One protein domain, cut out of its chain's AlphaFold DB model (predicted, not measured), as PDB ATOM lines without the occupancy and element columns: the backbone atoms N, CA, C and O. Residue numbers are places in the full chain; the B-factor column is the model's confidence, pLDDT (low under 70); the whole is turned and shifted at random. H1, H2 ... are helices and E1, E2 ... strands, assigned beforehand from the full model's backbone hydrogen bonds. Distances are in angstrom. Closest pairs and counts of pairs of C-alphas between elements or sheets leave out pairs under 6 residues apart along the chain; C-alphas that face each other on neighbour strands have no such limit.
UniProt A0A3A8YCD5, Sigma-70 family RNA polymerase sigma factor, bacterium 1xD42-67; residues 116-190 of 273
ATOM      1  N   ASP A 116       5.700  31.837 -15.174       66.62
ATOM      2  CA  ASP A 116       4.868  32.853 -14.525       66.62
ATOM      3  C   ASP A 116       4.463  33.934 -15.545       66.62
ATOM      4  O   ASP A 116       5.273  34.761 -15.963       66.62
ATOM      5  N   THR A 117       3.190  33.944 -15.944       71.75
ATOM      6  CA  THR A 117       2.632  34.922 -16.891       71.75
ATOM      7  C   THR A 117       2.518  36.340 -16.325       71.75
ATOM      8  O   THR A 117       2.177  37.261 -17.069       71.75
ATOM      9  N   HIS A 118       2.789  36.529 -15.032       76.25
ATOM     10  CA  HIS A 118       2.764  37.816 -14.339       76.25
ATOM     11  C   HIS A 118       4.161  38.328 -13.952       76.25
ATOM     12  O   HIS A 118       4.256  39.403 -13.356       76.25
ATOM     13  N   SER A 119       5.236  37.620 -14.321       79.69
ATOM     14  CA  SER A 119       6.604  38.051 -14.020       79.69
ATOM     15  C   SER A 119       6.967  39.355 -14.743       79.69
ATOM     16  O   SER A 119       6.453  39.652 -15.826       79.69
ATOM     17  N   ASP A 120       7.904  40.131 -14.184       81.44
ATOM     18  CA  ASP A 120       8.411  41.355 -14.826       81.44
ATOM     19  C   ASP A 120       8.922  41.077 -16.256       81.44
ATOM     20  O   ASP A 120       8.723  41.893 -17.160       81.44
ATOM     21  N   TYR A 121       9.541  39.908 -16.482       83.50
ATOM     22  CA  TYR A 121       9.978  39.478 -17.810       83.50
ATOM     23  C   TYR A 121       8.790  39.156 -18.722       83.50
ATOM     24  O   TYR A 121       8.743  39.674 -19.837       83.50
ATOM     25  N   ALA A 122       7.815  38.363 -18.267       84.81
ATOM     26  CA  ALA A 122       6.641  37.998 -19.062       84.81
ATOM     27  C   ALA A 122       5.816  39.228 -19.477       84.81
ATOM     28  O   ALA A 122       5.461  39.370 -20.653       84.81
ATOM     29  N   LEU A 123       5.588  40.161 -18.545       86.06
ATOM     30  CA  LEU A 123       4.896  41.427 -18.799       86.06
ATOM     31  C   LEU A 123       5.652  42.290 -19.818       86.06
ATOM     32  O   LEU A 123       5.055  42.766 -20.786       86.06
ATOM     33  N   ASN A 124       6.974  42.442 -19.662       86.06
ATOM     34  CA  ASN A 124       7.786  43.166 -20.641       86.06
ATOM     35  C   ASN A 124       7.765  42.464 -22.010       86.06
ATOM     36  O   ASN A 124       7.638  43.124 -23.041       86.06
ATOM     37  N   LYS A 125       7.846  41.129 -22.056       85.38
ATOM     38  CA  LYS A 125       7.915  40.365 -23.310       85.38
ATOM     39  C   LYS A 125       6.600  40.371 -24.096       85.38
ATOM     40  O   LYS A 125       6.633  40.308 -25.327       85.38
ATOM     41  N   ALA A 126       5.463  40.476 -23.408       85.94
ATOM     42  CA  ALA A 126       4.148  40.625 -24.026       85.94
ATOM     43  C   ALA A 126       3.985  41.992 -24.720       85.94
ATOM     44  O   ALA A 126       3.584  42.055 -25.887       85.94
ATOM     45  N   ASP A 127       4.344  43.085 -24.040       84.94
ATOM     46  CA  ASP A 127       4.195  44.454 -24.545       84.94
ATOM     47  C   ASP A 127       5.306  44.841 -25.546       84.94
ATOM     48  O   ASP A 127       6.206  45.627 -25.265       84.94
ATOM     49  N   LYS A 128       5.216  44.343 -26.787       83.88
ATOM     50  CA  LYS A 128       6.165  44.648 -27.889       83.88
ATOM     51  C   LYS A 128       6.299  46.137 -28.254       83.88
ATOM     52  O   LYS A 128       7.229  46.505 -28.969       83.88
ATOM     53  N   ASN A 129       5.361  46.974 -27.815       85.31
ATOM     54  CA  ASN A 129       5.292  48.405 -28.128       85.31
ATOM     55  C   ASN A 129       5.746  49.305 -26.964       85.31
ATOM     56  O   ASN A 129       5.662  50.527 -27.084       85.31
ATOM     57  N   ALA A 130       6.198  48.720 -25.852       86.56
ATOM     58  CA  ALA A 130       6.684  49.452 -24.691       86.56
ATOM     59  C   ALA A 130       7.861  48.732 -24.008       86.56
ATOM     60  O   ALA A 130       8.129  47.556 -24.251       86.56
ATOM     61  N   ILE A 131       8.549  49.440 -23.118       85.88
ATOM     62  CA  ILE A 131       9.404  48.842 -22.089       85.88
ATOM     63  C   ILE A 131       8.641  48.918 -20.766       85.88
ATOM     64  O   ILE A 131       8.215  49.999 -20.355       85.88
ATOM     65  N   VAL A 132       8.455  47.769 -20.120       85.69
ATOM     66  CA  VAL A 132       7.750  47.639 -18.839       85.69
ATOM     67  C   VAL A 132       8.780  47.657 -17.710       85.69
ATOM     68  O   VAL A 132       9.506  46.690 -17.487       85.69
ATOM     69  N   CYS A 133       8.864  48.778 -16.997       79.38
ATOM     70  CA  CYS A 133       9.784  48.976 -15.881       79.38
ATOM     71  C   CYS A 133       9.072  48.717 -14.536       79.38
ATOM     72  O   CYS A 133       8.152  49.467 -14.193       79.38
ATOM     73  N   PRO A 134       9.494  47.724 -13.728       74.62
ATOM     74  CA  PRO A 134       8.951  47.526 -12.384       74.62
ATOM     75  C   PRO A 134       9.273  48.693 -11.444       74.62
ATOM     76  O   PRO A 134      10.386  49.231 -11.450       74.62
ATOM     77  N   SER A 135       8.304  49.053 -10.599       70.12
ATOM     78  CA  SER A 135       8.432  50.089  -9.567       70.12
ATOM     79  C   SER A 135       8.435  49.494  -8.160       70.12
ATOM     80  O   SER A 135       7.767  48.501  -7.883       70.12
ATOM     81  N   VAL A 136       9.099  50.181  -7.227       57.78
ATOM     82  CA  VAL A 136       9.034  49.894  -5.780       57.78
ATOM     83  C   VAL A 136       7.608  50.073  -5.224       57.78
ATOM     84  O   VAL A 136       7.281  49.504  -4.188       57.78
ATOM     85  N   THR A 137       6.746  50.831  -5.910       66.50
ATOM     86  CA  THR A 137       5.320  51.000  -5.563       66.50
ATOM     87  C   THR A 137       4.405  49.897  -6.109       66.50
ATOM     88  O   THR A 137       3.208  49.944  -5.853       66.50
ATOM     89  N   GLY A 138       4.927  48.926  -6.868       63.84
ATOM     90  CA  GLY A 138       4.142  47.854  -7.498       63.84
ATOM     91  C   GLY A 138       3.446  48.237  -8.814       63.84
ATOM     92  O   GLY A 138       3.071  47.353  -9.573       63.84
ATOM     93  N   GLU A 139       3.322  49.527  -9.132       74.88
ATOM     94  CA  GLU A 139       2.793  49.999 -10.420       74.88
ATOM     95  C   GLU A 139       3.900  50.030 -11.488       74.88
ATOM     96  O   GLU A 139       4.841  50.823 -11.393       74.88
ATOM     97  N   HIS A 140       3.810  49.187 -12.522       79.06
ATOM     98  CA  HIS A 140       4.778  49.189 -13.626       79.06
ATOM     99  C   HIS A 140       4.691  50.464 -14.474       79.06
ATOM    100  O   HIS A 140       3.640  50.805 -15.017       79.06
ATOM    101  N   ILE A 141       5.832  51.125 -14.669       82.44
ATOM    102  CA  ILE A 141       5.962  52.265 -15.581       82.44
ATOM    103  C   ILE A 141       6.150  51.719 -16.999       82.44
ATOM    104  O   ILE A 141       7.051  50.919 -17.241       82.44
ATOM    105  N   ARG A 142       5.316  52.161 -17.942       85.94
ATOM    106  CA  ARG A 142       5.403  51.793 -19.362       85.94
ATOM    107  C   ARG A 142       6.019  52.952 -20.143       85.94
ATOM    108  O   ARG A 142       5.451  54.038 -20.129       85.94
ATOM    109  N   LEU A 143       7.150  52.715 -20.804       84.69
ATOM    110  CA  LEU A 143       7.776  53.663 -21.736       84.69
ATOM    111  C   LEU A 143       7.442  53.249 -23.170       84.69
ATOM    112  O   LEU A 143       7.811  52.142 -23.566       84.69
ATOM    113  N   THR A 144       6.747  54.088 -23.938       85.38
ATOM    114  CA  THR A 144       6.331  53.769 -25.321       85.38
ATOM    115  C   THR A 144       7.337  54.306 -26.346       85.38
ATOM    116  O   THR A 144       8.371  54.852 -25.973       85.38
ATOM    117  N   ARG A 145       7.096  54.147 -27.655       85.44
ATOM    118  CA  ARG A 145       8.016  54.638 -28.709       85.44
ATOM    119  C   ARG A 145       8.231  56.149 -28.652       85.44
ATOM    120  O   ARG A 145       9.329  56.639 -28.891       85.44
ATOM    121  N   GLU A 146       7.175  56.869 -28.301       82.88
ATOM    122  CA  GLU A 146       7.117  58.324 -28.198       82.88
ATOM    123  C   GLU A 146       8.018  58.873 -27.068       82.88
ATOM    124  O   GLU A 146       8.359  60.056 -27.072       82.88
ATOM    125  N   ASP A 147       8.459  58.012 -26.139       77.56
ATOM    126  CA  ASP A 147       9.432  58.313 -25.080       77.56
ATOM    127  C   ASP A 147      10.907  58.229 -25.546       77.56
ATOM    128  O   ASP A 147      11.831  58.340 -24.731       77.56
ATOM    129  N   PHE A 148      11.179  58.008 -26.834       78.44
ATOM    130  CA  PHE A 148      12.537  57.826 -27.368       78.44
ATOM    131  C   PHE A 148      12.855  58.801 -28.503       78.44
ATOM    132  O   PHE A 148      11.976  59.324 -29.183       78.44
ATOM    133  N   SER A 149      14.147  59.085 -28.683       78.38
ATOM    134  CA  SER A 149      14.617  60.024 -29.711       78.38
ATOM    135  C   SER A 149      14.665  59.417 -31.119       78.38
ATOM    136  O   SER A 149      14.648  60.157 -32.103       78.38
ATOM    137  N   SER A 150      14.671  58.085 -31.220       82.38
ATOM    138  CA  SER A 150      14.467  57.317 -32.451       82.38
ATOM    139  C   SER A 150      13.915  55.919 -32.134       82.38
ATOM    140  O   SER A 150      14.065  55.425 -31.013       82.38
ATOM    141  N   GLU A 151      13.326  55.252 -33.135       85.50
ATOM    142  CA  GLU A 151      12.929  53.834 -33.032       85.50
ATOM    143  C   GLU A 151      14.149  52.937 -32.754       85.50
ATOM    144  O   GLU A 151      14.047  51.967 -32.012       85.50
ATOM    145  N   GLU A 152      15.329  53.283 -33.282       83.94
ATOM    146  CA  GLU A 152      16.587  52.572 -33.007       83.94
ATOM    147  C   GLU A 152      16.979  52.656 -31.521       83.94
ATOM    148  O   GLU A 152      17.397  51.657 -30.935       83.94
ATOM    149  N   GLU A 153      16.789  53.821 -30.883       80.94
ATOM    150  CA  GLU A 153      17.002  53.986 -29.441       80.94
ATOM    151  C   GLU A 153      16.005  53.126 -28.644       80.94
ATOM    152  O   GLU A 153      16.403  52.444 -27.699       80.94
ATOM    153  N   PHE A 154      14.724  53.116 -29.038       85.06
ATOM    154  CA  PHE A 154      13.699  52.266 -28.420       85.06
ATOM    155  C   PHE A 154      14.054  50.776 -28.536       85.06
ATOM    156  O   PHE A 154      14.082  50.079 -27.522       85.06
ATOM    157  N   LEU A 155      14.378  50.294 -29.740       85.81
ATOM    158  CA  LEU A 155      14.704  48.889 -29.996       85.81
ATOM    159  C   LEU A 155      15.947  48.432 -29.221       85.81
ATOM    160  O   LEU A 155      15.913  47.361 -28.616       85.81
ATOM    161  N   TYR A 156      16.997  49.258 -29.160       83.50
ATOM    162  CA  TYR A 156      18.196  48.970 -28.365       83.50
ATOM    163  C   TYR A 156      17.870  48.789 -26.874       83.50
ATOM    164  O   TYR A 156      18.239  47.780 -26.266       83.50
ATOM    165  N   TRP A 157      17.134  49.732 -26.274       82.12
ATOM    166  CA  TRP A 157      16.742  49.623 -24.865       82.12
ATOM    167  C   TRP A 157      15.744  48.483 -24.621       82.12
ATOM    168  O   TRP A 157      15.767  47.884 -23.544       82.12
ATOM    169  N   LYS A 158      14.903  48.152 -25.607       88.81
ATOM    170  CA  LYS A 158      13.933  47.057 -25.530       88.81
ATOM    171  C   LYS A 158      14.620  45.693 -25.531       88.81
ATOM    172  O   LYS A 158      14.348  44.889 -24.642       88.81
ATOM    173  N   GLU A 159      15.554  45.454 -26.450       85.19
ATOM    174  CA  GLU A 159      16.367  44.230 -26.469       85.19
ATOM    175  C   GLU A 159      17.216  44.100 -25.197       85.19
ATOM    176  O   GLU A 159      17.291  43.019 -24.608       85.19
ATOM    177  N   TRP A 160      17.815  45.199 -24.728       85.06
ATOM    178  CA  TRP A 160      18.589  45.208 -23.488       85.06
ATOM    179  C   TRP A 160      17.727  44.849 -22.266       85.06
ATOM    180  O   TRP A 160      18.106  43.986 -21.475       85.06
ATOM    181  N   SER A 161      16.539  45.452 -22.142       82.38
ATOM    182  CA  SER A 161      15.608  45.224 -21.029       82.38
ATOM    183  C   SER A 161      15.009  43.811 -21.030       82.38
ATOM    184  O   SER A 161      14.921  43.187 -19.971       82.38
ATOM    185  N   ASP A 162      14.655  43.272 -22.202       82.19
ATOM    186  CA  ASP A 162      14.227  41.875 -22.346       82.19
ATOM    187  C   ASP A 162      15.323  40.906 -21.858       82.19
ATOM    188  O   ASP A 162      15.031  39.954 -21.135       82.19
ATOM    189  N   ASN A 163      16.587  41.152 -22.224       81.88
ATOM    190  CA  ASN A 163      17.721  40.305 -21.837       81.88
ATOM    191  C   ASN A 163      18.111  40.429 -20.352       81.88
ATOM    192  O   ASN A 163      18.572  39.445 -19.772       81.88
ATOM    193  N   ASP A 164      17.970  41.607 -19.740       83.38
ATOM    194  CA  ASP A 164      18.275  41.822 -18.317       83.38
ATOM    195  C   ASP A 164      17.230  41.142 -17.416       83.38
ATOM    196  O   ASP A 164      17.579  40.356 -16.535       83.38
ATOM    197  N   LEU A 165      15.938  41.338 -17.710       81.25
ATOM    198  CA  LEU A 165      14.850  40.699 -16.960       81.25
ATOM    199  C   LEU A 165      14.860  39.169 -17.107       81.25
ATOM    200  O   LEU A 165      14.662  38.472 -16.114       81.25
ATOM    201  N   HIS A 166      15.177  38.641 -18.295       82.19
ATOM    202  CA  HIS A 166      15.334  37.197 -18.497       82.19
ATOM    203  C   HIS A 166      16.466  36.600 -17.641       82.19
ATOM    204  O   HIS A 166      16.331  35.486 -17.137       82.19
ATOM    205  N   LYS A 167      17.578  37.320 -17.434       79.88
ATOM    206  CA  LYS A 167      18.651  36.865 -16.529       79.88
ATOM    207  C   LYS A 167      18.184  36.861 -15.081       79.88
ATOM    208  O   LYS A 167      18.301  35.835 -14.427       79.88
ATOM    209  N   ILE A 168      17.576  37.957 -14.623       74.81
ATOM    210  CA  ILE A 168      17.063  38.095 -13.249       74.81
ATOM    211  C   ILE A 168      16.058  36.978 -12.909       74.81
ATOM    212  O   ILE A 168      16.101  36.433 -11.807       74.81
ATOM    213  N   GLU A 169      15.188  36.606 -13.852       75.31
ATOM    214  CA  GLU A 169      14.235  35.499 -13.691       75.31
ATOM    215  C   GLU A 169      14.935  34.130 -13.580       75.31
ATOM    216  O   GLU A 169      14.610  33.340 -12.692       75.31
ATOM    217  N   ASN A 170      15.938  33.857 -14.425       71.50
ATOM    218  CA  ASN A 170      16.709  32.608 -14.368       71.50
ATOM    219  C   ASN A 170      17.596  32.511 -13.113       71.50
ATOM    220  O   ASN A 170      17.656  31.445 -12.497       71.50
ATOM    221  N   ASP A 171      18.235  33.609 -12.701       67.44
ATOM    222  CA  ASP A 171      19.076  33.677 -11.501       67.44
ATOM    223  C   ASP A 171      18.229  33.454 -10.232       67.44
ATOM    224  O   ASP A 171      18.571  32.626  -9.388       67.44
ATOM    225  N   GLY A 172      17.054  34.091 -10.132       61.97
ATOM    226  CA  GLY A 172      16.098  33.845  -9.042       61.97
ATOM    227  C   GLY A 172      15.519  32.422  -9.041       61.97
ATOM    228  O   GLY A 172      15.238  31.854  -7.980       61.97
ATOM    229  N   GLN A 173      15.399  31.794 -10.217       56.34
ATOM    230  CA  GLN A 173      15.045  30.377 -10.331       56.34
ATOM    231  C   GLN A 173      16.197  29.447  -9.896       56.34
ATOM    232  O   GLN A 173      15.936  28.291  -9.562       56.34
ATOM    233  N   TYR A 174      17.450  29.915  -9.860       49.75
ATOM    234  CA  TYR A 174      18.586  29.145  -9.341       49.75
ATOM    235  C   TYR A 174      18.577  29.093  -7.806       49.75
ATOM    236  O   TYR A 174      18.623  27.999  -7.250       49.75
ATOM    237  N   ASP A 175      18.386  30.232  -7.130       53.22
ATOM    238  CA  ASP A 175      18.176  30.283  -5.668       53.22
ATOM    239  C   ASP A 175      16.936  29.474  -5.239       53.22
ATOM    240  O   ASP A 175      16.924  28.820  -4.195       53.22
ATOM    241  N   SER A 176      15.894  29.461  -6.078       54.53
ATOM    242  CA  SER A 176      14.689  28.647  -5.859       54.53
ATOM    243  C   SER A 176      14.915  27.147  -6.113       54.53
ATOM    244  O   SER A 176      14.192  26.318  -5.561       54.53
ATOM    245  N   ARG A 177      15.941  26.765  -6.892       53.97
ATOM    246  CA  ARG A 177      16.399  25.372  -7.075       53.97
ATOM    247  C   ARG A 177      17.333  24.919  -5.945       53.97
ATOM    248  O   ARG A 177      18.339  24.247  -6.178       53.97
ATOM    249  N   CYS A 178      16.948  25.210  -4.703       55.56
ATOM    250  CA  CYS A 178      17.456  24.485  -3.543       55.56
ATOM    251  C   CYS A 178      17.406  22.969  -3.803       55.56
ATOM    252  O   CYS A 178      16.401  22.447  -4.294       55.56
ATOM    253  N   LEU A 179      18.493  22.272  -3.459       54.22
ATOM    254  CA  LEU A 179      18.593  20.815  -3.558       54.22
ATOM    255  C   LEU A 179      17.367  20.156  -2.910       54.22
ATOM    256  O   LEU A 179      17.012  20.480  -1.774       54.22
ATOM    257  N   THR A 180      16.719  19.230  -3.624       56.03
ATOM    258  CA  THR A 180      15.557  18.514  -3.084       56.03
ATOM    259  C   THR A 180      15.963  17.762  -1.821       56.03
ATOM    260  O   THR A 180      17.099  17.290  -1.714       56.03
ATOM    261  N   LEU A 181      15.046  17.638  -0.857       58.25
ATOM    262  CA  LEU A 181      15.364  17.122   0.479       58.25
ATOM    263  C   LEU A 181      16.048  15.742   0.446       58.25
ATOM    264  O   LEU A 181      16.942  15.492   1.249       58.25
ATOM    265  N   ASP A 182      15.690  14.883  -0.512       59.25
ATOM    266  CA  ASP A 182      16.369  13.609  -0.770       59.25
ATOM    267  C   ASP A 182      17.836  13.785  -1.192       59.25
ATOM    268  O   ASP A 182      18.720  13.170  -0.599       59.25
ATOM    269  N   THR A 183      18.122  14.673  -2.153       59.78
ATOM    270  CA  THR A 183      19.507  14.959  -2.573       59.78
ATOM    271  C   THR A 183      20.340  15.604  -1.470       59.78
ATOM    272  O   THR A 183      21.542  15.369  -1.423       59.78
ATOM    273  N   LEU A 184      19.729  16.362  -0.552       58.41
ATOM    274  CA  LEU A 184      20.432  16.898   0.615       58.41
ATOM    275  C   LEU A 184      20.706  15.801   1.660       58.41
ATOM    276  O   LEU A 184      21.834  15.683   2.138       58.41
ATOM    277  N   ARG A 185      19.699  14.974   1.984       61.00
ATOM    278  CA  ARG A 185      19.786  13.872   2.965       61.00
ATOM    279  C   ARG A 185      20.906  12.888   2.636       61.00
ATOM    280  O   ARG A 185      21.578  12.408   3.546       61.00
ATOM    281  N   ASP A 186      21.094  12.597   1.356       62.81
ATOM    282  CA  ASP A 186      22.030  11.570   0.908       62.81
ATOM    283  C   ASP A 186      23.475  12.120   0.751       62.81
ATOM    284  O   ASP A 186      24.395  11.368   0.422       62.81
ATOM    285  N   THR A 187      23.717  13.409   1.059       61.66
ATOM    286  CA  THR A 187      25.073  13.983   1.187       61.66
ATOM    287  C   THR A 187      25.632  13.835   2.612       61.66
ATOM    288  O   THR A 187      25.000  14.296   3.565       61.66
ATOM    289  N   PRO A 188      26.845  13.268   2.802       66.56
ATOM    290  CA  PRO A 188      27.511  13.206   4.110       66.56
ATOM    291  C   PRO A 188      28.028  14.576   4.593       66.56
ATOM    292  O   PRO A 188      29.233  14.831   4.644       66.56
ATOM    293  N   THR A 189      27.112  15.474   4.944       71.88
ATOM    294  CA  THR A 189      27.433  16.777   5.539       71.88
ATOM    295  C   THR A 189      27.862  16.581   7.002       71.88
ATOM    296  O   THR A 189      27.124  15.941   7.753       71.88
ATOM    297  N   PRO A 190      29.033  17.090   7.441       75.69
ATOM    298  CA  PRO A 190      29.459  16.988   8.838       75.69
ATOM    299  C   PRO A 190      28.502  17.761   9.749       75.69
ATOM    300  O   PRO A 190      28.061  18.858   9.398       75.69
TER     301      PRO A 190
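Overview. This is residues 116 to 190 of the 273 residues of the protein "Sigma-70 family RNA polymerase sigma factor" of bacterium 1xD42-67 (UniProt A0A3A8YCD5). One long helix, H2, runs along the length of an extended rod; over one side of it a short helix, H1, and a two-stranded hairpin, E1 and E2, pack together into a small body, with H1 next to residues 162 to 169 of H2, E1 next to H2 as well, and E2 on the far side of E1. Beyond this body, residues 170 to 190, of which 170 to 176 belong to H2 and 181 to 185 to H3, stick out as an arm. The printed part has 75 residues, with three named helices and two named strands in the order H1, E1, E2, H2, H3; the sheet E1 - E2 is antiparallel and the class is mostly helix. The whole is extended, with a radius of gyration of the C-alphas of 17.9 A and spans of 59 by 25 by 19 A.

Arrangement. H1, residues 120 to 126, comes near E1, residues 130 to 133, with 4.8 A between their closest C-alphas, those of Asn 124 and Val 132. E1 and E2, residues 141 to 144, form a hairpin, antiparallel at 158 degrees between their directions. N 131 and O 143 are 2.8 A apart and N 141 and O 133 are 2.9 A apart, both within hydrogen-bond range. The C-alphas of 130 and 144, which face each other, are 4.4 A apart. H1 and E2 are apart. H2, residues 151 to 176, touches H1 with its residues 162 to 169 alone; the closest C-alphas, those of Tyr 121 and Leu 165, are 5.1 A apart. H1 and H2 run opposite ways at a steep tilt of 46 degrees. The closest C-alphas of E1 and H2, those of Ile 131 and Lys 158, are 6.0 A apart. H3, residues 181 to 185, touches no helix and is apart from H1, E1, E2 and H2. In H1, H2 and H3 every O i to N i+4 pair is within hydrogen-bond range.

Along the chain. H1 begins at C-alpha 120, at (8.411, 41.355, -14.826), and measures 10.2 A from first to last C-alpha. E1 measures 9.4 A and E2 9.9 A. H2 runs 37.1 A from C-alpha 151 at (12.929, 53.834, -33.032) to C-alpha 176. H3 measures 6.0 A and ends at C-alpha 185, at (19.786, 13.872, 2.965).

Size, cuts and confidence. The two C-alphas farthest apart, those of Glu 146 and Pro 190, are 59.8 A apart. Without residues 170 to 190, the body of 54 residues spans 31 by 22 by 17 A. The printed part has no cut, and no link is long. The mean pLDDT of the printed part is 75.0, with values under 70 at residue 116, residues 136 to 138 and residues 171 to 188.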